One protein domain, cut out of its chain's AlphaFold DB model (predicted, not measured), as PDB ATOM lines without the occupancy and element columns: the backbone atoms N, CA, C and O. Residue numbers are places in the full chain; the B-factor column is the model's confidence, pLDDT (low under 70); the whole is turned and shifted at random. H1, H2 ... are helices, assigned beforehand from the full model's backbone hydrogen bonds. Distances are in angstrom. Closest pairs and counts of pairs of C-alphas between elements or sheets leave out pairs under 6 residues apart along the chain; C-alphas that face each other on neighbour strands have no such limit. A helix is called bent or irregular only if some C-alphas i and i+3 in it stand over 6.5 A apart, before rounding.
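AT A GLANCE: This is residues 57 to 105 of the 105 residues of an uncharacterized protein of Burkholderiales bacterium RIFCSPHIGHO2_12_FULL_61_11 (UniProt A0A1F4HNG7). One long helix, H2, makes the length of this rod, and the shorter H1 folds back beside its first part as a helical hairpin. The later part of H2 and the tail after it, residues 91 to 105, stick out alone. The printed part has 49 residues with two named helices, H1 then H2, and no named strand: all helix, extended, with a radius of gyration of the C-alphas of 15.5 A and spans of 54 by 15 by 10 A.

HOW THE PARTS SIT: H2, residues 75 to 101, has a kink of 30 degrees near residue 82. It is only just irregular: C-alphas 96 and 99 are 6.6 A apart. H1, residues 57 to 69, touches H2, the closest C-alphas being those of Met 68 and Ala 75, 5.2 A apart. The two form a hairpin, at a shallow tilt of 27 degrees, opposite ways. Every O i to N i+4 pair is within hydrogen-bond range in H1, and 18 of 23 in H2.

IN THESE COORDINATES: H2 measures 37.5 A from C-alpha 75 at (151.120, 103.013, 171.924) to C-alpha 101 at (134.971, 103.336, 205.798). H1 measures 18.5 A and begins at C-alpha 57, (149.149, 103.071, 186.547).

THE WHOLE: The C-alphas farthest apart, of Gly 71 and His 105, are 53.7 A apart. The printed part has no cut, and the link from H1 to H2 is tight. Residues 103 to 105 have pLDDT under 70.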
ATOM      1  N   VAL A  57     149.650 103.794 187.719       97.31
ATOM      2  CA  VAL A  57     149.149 103.071 186.547       97.31
ATOM      3  C   VAL A  57     148.234 103.965 185.705       97.31
ATOM      4  O   VAL A  57     148.374 103.989 184.482       97.31
ATOM      5  N   THR A  58     147.367 104.760 186.339       96.62
ATOM      6  CA  THR A  58     146.486 105.706 185.633       96.62
ATOM      7  C   THR A  58     147.291 106.773 184.888       96.62
ATOM      8  O   THR A  58     147.066 106.988 183.699       96.62
ATOM      9  N   ALA A  59     148.301 107.370 185.529       97.62
ATOM     10  CA  ALA A  59     149.167 108.354 184.879       97.62
ATOM     11  C   ALA A  59     149.908 107.760 183.669       97.62
ATOM     12  O   ALA A  59     150.052 108.408 182.631       97.62
ATOM     13  N   ARG A  60     150.360 106.505 183.768       97.50
ATOM     14  CA  ARG A  60     151.010 105.813 182.650       97.50
ATOM     15  C   ARG A  60     150.036 105.530 181.505       97.50
ATOM     16  O   ARG A  60     150.405 105.703 180.348       97.50
ATOM     17  N   TYR A  61     148.803 105.133 181.813       97.00
ATOM     18  CA  TYR A  61     147.752 104.970 180.810       97.00
ATOM     19  C   TYR A  61     147.481 106.283 180.063       97.00
ATOM     20  O   TYR A  61     147.499 106.300 178.834       97.00
ATOM     21  N   GLU A  62     147.316 107.394 180.784       96.44
ATOM     22  CA  GLU A  62     147.104 108.722 180.193       96.44
ATOM     23  C   GLU A  62     148.264 109.135 179.275       96.44
ATOM     24  O   GLU A  62     148.042 109.628 178.170       96.44
ATOM     25  N   GLN A  63     149.509 108.876 179.687       97.62
ATOM     26  CA  GLN A  63     150.684 109.139 178.856       97.62
ATOM     27  C   GLN A  63     150.681 108.333 177.554       97.62
ATOM     28  O   GLN A  63     150.981 108.885 176.494       97.62
ATOM     29  N   GLU A  64     150.348 107.043 177.598       97.56
ATOM     30  CA  GLU A  64     150.282 106.230 176.379       97.56
ATOM     31  C   GLU A  64     149.103 106.638 175.486       97.56
ATOM     32  O   GLU A  64     149.250 106.679 174.265       97.56
ATOM     33  N   MET A  65     147.968 107.041 176.067       96.38
ATOM     34  CA  MET A  65     146.855 107.625 175.311       96.38
ATOM     35  C   MET A  65     147.282 108.899 174.573       96.38
ATOM     36  O   MET A  65     146.984 109.048 173.387       96.38
ATOM     37  N   LEU A  66     148.039 109.789 175.221       97.44
ATOM     38  CA  LEU A  66     148.586 110.990 174.579       97.44
ATOM     39  C   LEU A  66     149.541 110.647 173.429       97.44
ATOM     40  O   LEU A  66     149.472 111.271 172.368       97.44
ATOM     41  N   ARG A  67     150.405 109.638 173.600       96.94
ATOM     42  CA  ARG A  67     151.301 109.160 172.530       96.94
ATOM     43  C   ARG A  67     150.516 108.619 171.341       96.94
ATOM     44  O   ARG A  67     150.822 108.975 170.205       96.94
ATOM     45  N   MET A  68     149.474 107.833 171.605       96.31
ATOM     46  CA  MET A  68     148.593 107.292 170.572       96.31
ATOM     47  C   MET A  68     147.931 108.412 169.760       96.31
ATOM     48  O   MET A  68     147.971 108.391 168.531       96.31
ATOM     49  N   VAL A  69     147.383 109.429 170.436       95.50
ATOM     50  CA  VAL A  69     146.771 110.606 169.788       95.50
ATOM     51  C   VAL A  69     147.807 111.435 169.015       95.50
ATOM     52  O   VAL A  69     147.477 112.034 167.996       95.50
ATOM     53  N   SER A  70     149.072 111.413 169.440       96.88
ATOM     54  CA  SER A  70     150.192 112.084 168.761       96.88
ATOM     55  C   SER A  70     150.744 111.306 167.554       96.88
ATOM     56  O   SER A  70     151.698 111.754 166.923       96.88
ATOM     57  N   GLY A  71     150.159 110.150 167.217       95.25
ATOM     58  CA  GLY A  71     150.524 109.355 166.043       95.25
ATOM     59  C   GLY A  71     151.480 108.190 166.310       95.25
ATOM     60  O   GLY A  71     151.883 107.521 165.355       95.25
ATOM     61  N   ASP A  72     151.823 107.900 167.571       96.38
ATOM     62  CA  ASP A  72     152.555 106.681 167.926       96.38
ATOM     63  C   ASP A  72     151.630 105.466 167.798       96.38
ATOM     64  O   ASP A  72     150.839 105.141 168.688       96.38
ATOM     65  N   LYS A  73     151.753 104.781 166.661       91.25
ATOM     66  CA  LYS A  73     150.982 103.579 166.363       91.25
ATOM     67  C   LYS A  73     151.340 102.406 167.260       91.25
ATOM     68  O   LYS A  73     150.552 101.491 167.296       91.25
ATOM     69  N   GLU A  74     152.441 102.403 168.003       95.38
ATOM     70  CA  GLU A  74     152.783 101.294 168.908       95.38
ATOM     71  C   GLU A  74     152.248 101.519 170.332       95.38
ATOM     72  O   GLU A  74     152.305 100.625 171.179       95.38
ATOM     73  N   ALA A  75     151.694 102.701 170.619       95.25
ATOM     74  CA  ALA A  75     151.120 103.013 171.924       95.25
ATOM     75  C   ALA A  75     149.962 102.076 172.300       95.25
ATOM     76  O   ALA A  75     149.852 101.695 173.466       95.25
ATOM     77  N   TYR A  76     149.154 101.610 171.335       92.62
ATOM     78  CA  TYR A  76     148.062 100.671 171.630       92.62
ATOM     79  C   TYR A  76     148.574  99.356 172.235       92.62
ATOM     80  O   TYR A  76     147.947  98.831 173.156       92.62
ATOM     81  N   LEU A  77     149.737  98.850 171.794       95.88
ATOM     82  CA  LEU A  77     150.332  97.624 172.339       95.88
ATOM     83  C   LEU A  77     150.733  97.781 173.806       95.88
ATOM     84  O   LEU A  77     150.728  96.804 174.553       95.88
ATOM     85  N   ARG A  78     151.064  99.004 174.229       95.81
ATOM     86  CA  ARG A  78     151.403  99.326 175.622       95.81
ATOM     87  C   ARG A  78     150.165  99.649 176.457       95.81
ATOM     88  O   ARG A  78     150.150  99.340 177.642       95.81
ATOM     89  N   ILE A  79     149.112 100.194 175.846       95.88
ATOM     90  CA  ILE A  79     147.827 100.470 176.505       95.88
ATOM     91  C   ILE A  79     147.115  99.176 176.916       95.88
ATOM     92  O   ILE A  79     146.611  99.094 178.033       95.88
ATOM     93  N   VAL A  80     147.083  98.155 176.054       93.25
ATOM     94  CA  VAL A  80     146.366  96.893 176.328       93.25
ATOM     95  C   VAL A  80     146.742  96.258 177.681       93.25
ATOM     96  O   VAL A  80     145.833  96.001 178.475       93.25
ATOM     97  N   PRO A  81     148.029  96.023 178.013       95.25
ATOM     98  CA  PRO A  81     148.393  95.504 179.330       95.25
ATOM     99  C   PRO A  81     148.110  96.505 180.461       95.25
ATOM    100  O   PRO A  81     147.697  96.084 181.540       95.25
ATOM    101  N   LEU A  82     148.228  97.817 180.215       95.56
ATOM    102  CA  LEU A  82     147.929  98.841 181.224       95.56
ATOM    103  C   LEU A  82     146.463  98.838 181.658       95.56
ATOM    104  O   LEU A  82     146.189  99.085 182.825       95.56
ATOM    105  N   VAL A  83     145.516  98.515 180.773       94.81
ATOM    106  CA  VAL A  83     144.093  98.401 181.148       94.81
ATOM    107  C   VAL A  83     143.878  97.293 182.186       94.81
ATOM    108  O   VAL A  83     143.103  97.461 183.135       94.81
ATOM    109  N   ARG A  84     144.589  96.167 182.052       95.38
ATOM    110  CA  ARG A  84     144.569  95.098 183.060       95.38
ATOM    111  C   ARG A  84     145.164  95.593 184.376       95.38
ATOM    112  O   ARG A  84     144.534  95.413 185.415       95.38
ATOM    113  N   ASP A  85     146.331  96.230 184.325       95.44
ATOM    114  CA  ASP A  85     147.003  96.752 185.517       95.44
ATOM    115  C   ASP A  85     146.136  97.799 186.231       95.44
ATOM    116  O   ASP A  85     146.031  97.776 187.455       95.44
ATOM    117  N   MET A  86     145.437  98.661 185.480       95.81
ATOM    118  CA  MET A  86     144.470  99.617 186.022       95.81
ATOM    119  C   MET A  86     143.344  98.881 186.740       95.81
ATOM    120  O   MET A  86     143.030  99.195 187.882       95.81
ATOM    121  N   THR A  87     142.755  97.869 186.107       95.44
ATOM    122  CA  THR A  87     141.649  97.110 186.706       95.44
ATOM    123  C   THR A  87     142.064  96.470 188.035       95.44
ATOM    124  O   THR A  87     141.318  96.533 189.013       95.44
ATOM    125  N   LEU A  88     143.272  95.901 188.098       96.44
ATOM    126  CA  LEU A  88     143.821  95.303 189.318       96.44
ATOM    127  C   LEU A  88     144.132  96.358 190.387       96.44
ATOM    128  O   LEU A  88     143.762  96.181 191.546       96.44
ATOM    129  N   ALA A  89     144.756  97.469 190.002       96.81
ATOM    130  CA  ALA A  89     145.073  98.561 190.915       96.81
ATOM    131  C   ALA A  89     143.805  99.221 191.483       96.81
ATOM    132  O   ALA A  89     143.742  99.495 192.679       96.81
ATOM    133  N   HIS A  90     142.766  99.403 190.662       95.94
ATOM    134  CA  HIS A  90     141.459  99.888 191.106       95.94
ATOM    135  C   HIS A  90     140.812  98.921 192.098       95.94
ATOM    136  O   HIS A  90     140.280  99.346 193.121       95.94
ATOM    137  N   HIS A  91     140.871  97.615 191.819       96.88
ATOM    138  CA  HIS A  91     140.330  96.605 192.721       96.88
ATOM    139  C   HIS A  91     141.015  96.640 194.093       96.88
ATOM    140  O   HIS A  91     140.326  96.682 195.112       96.88
ATOM    141  N   GLU A  92     142.351  96.672 194.130       94.75
ATOM    142  CA  GLU A  92     143.092  96.772 195.393       94.75
ATOM    143  C   GLU A  92     142.847  98.112 196.097       94.75
ATOM    144  O   GLU A  92     142.692  98.128 197.314       94.75
ATOM    145  N   PHE A  93     142.709  99.220 195.365       95.12
ATOM    146  CA  PHE A  93     142.327 100.509 195.945       95.12
ATOM    147  C   PHE A  93     140.961 100.440 196.642       95.12
ATOM    148  O   PHE A  93     140.845 100.777 197.823       95.12
ATOM    149  N   VAL A  94     139.932  99.938 195.952       93.81
ATOM    150  CA  VAL A  94     138.584  99.793 196.523       93.81
ATOM    151  C   VAL A  94     138.613  98.864 197.733       93.81
ATOM    152  O   VAL A  94     138.059  99.196 198.778       93.81
ATOM    153  N   LYS A  95     139.289  97.722 197.633       93.75
ATOM    154  CA  LYS A  95     139.407  96.743 198.718       93.75
ATOM    155  C   LYS A  95     140.117  97.316 199.947       93.75
ATOM    156  O   LYS A  95     139.598  97.165 201.050       93.75
ATOM    157  N   SER A  96     141.243  98.004 199.767       92.06
ATOM    158  CA  SER A  96     141.998  98.639 200.857       92.06
ATOM    159  C   SER A  96     141.278  99.840 201.464       92.06
ATOM    160  O   SER A  96     141.540 100.188 202.608       92.06
ATOM    161  N   SER A  97     140.327 100.446 200.746       90.06
ATOM    162  CA  SER A  97     139.482 101.512 201.293       90.06
ATOM    163  C   SER A  97     138.401 100.996 202.255       90.06
ATOM    164  O   SER A  97     138.010 101.701 203.180       90.06
ATOM    165  N   GLN A  98     137.929  99.751 202.094       89.06
ATOM    166  CA  GLN A  98     136.794  99.233 202.873       89.06
ATOM    167  C   GLN A  98     137.000  99.264 204.396       89.06
ATOM    168  O   GLN A  98     136.064  99.665 205.087       89.06
ATOM    169  N   PRO A  99     138.161  98.863 204.955       86.88
ATOM    170  CA  PRO A  99     138.382  98.912 206.399       86.88
ATOM    171  C   PRO A  99     138.318 100.332 206.970       86.88
ATOM    172  O   PRO A  99     137.871 100.493 208.098       86.88
ATOM    173  N   LEU A 100     138.694 101.348 206.184       82.62
ATOM    174  CA  LEU A 100     138.696 102.753 206.607       82.62
ATOM    175  C   LEU A 100     137.285 103.356 206.679       82.62
ATOM    176  O   LEU A 100     137.047 104.293 207.434       82.62
ATOM    177  N   PHE A 101     136.344 102.825 205.892       79.12
ATOM    178  CA  PHE A 101     134.971 103.336 205.798       79.12
ATOM    179  C   PHE A 101     133.923 102.426 206.446       79.12
ATOM    180  O   PHE A 101     132.735 102.752 206.425       79.12
ATOM    181  N   ARG A 102     134.323 101.295 207.040       70.69
ATOM    182  CA  ARG A 102     133.438 100.500 207.900       70.69
ATOM    183  C   ARG A 102     133.243 101.240 209.221       70.69
ATOM    184  O   ARG A 102     133.894 100.952 210.219       70.69
ATOM    185  N   THR A 103     132.327 102.199 209.220       53.38
ATOM    186  CA  THR A 103     131.752 102.765 210.440       53.38
ATOM    187  C   THR A 103     131.233 101.633 211.321       53.38
ATOM    188  O   THR A 103     130.411 100.830 210.870       53.38
ATOM    189  N   ARG A 104     131.731 101.566 212.565       56.50
ATOM    190  CA  ARG A 104     131.161 100.752 213.647       56.50
ATOM    191  C   ARG A 104     129.655 101.055 213.719       56.50
ATOM    192  O   ARG A 104     129.286 102.185 214.037       56.50
ATOM    193  N   HIS A 105     128.824 100.084 213.348       42.44
ATOM    194  CA  HIS A 105     127.380 100.081 213.590       42.44
ATOM    195  C   HIS A 105     127.084  99.377 214.909       42.44
ATOM    196  O   HIS A 105     127.790  98.383 215.198       42.44
TER     197      HIS A 105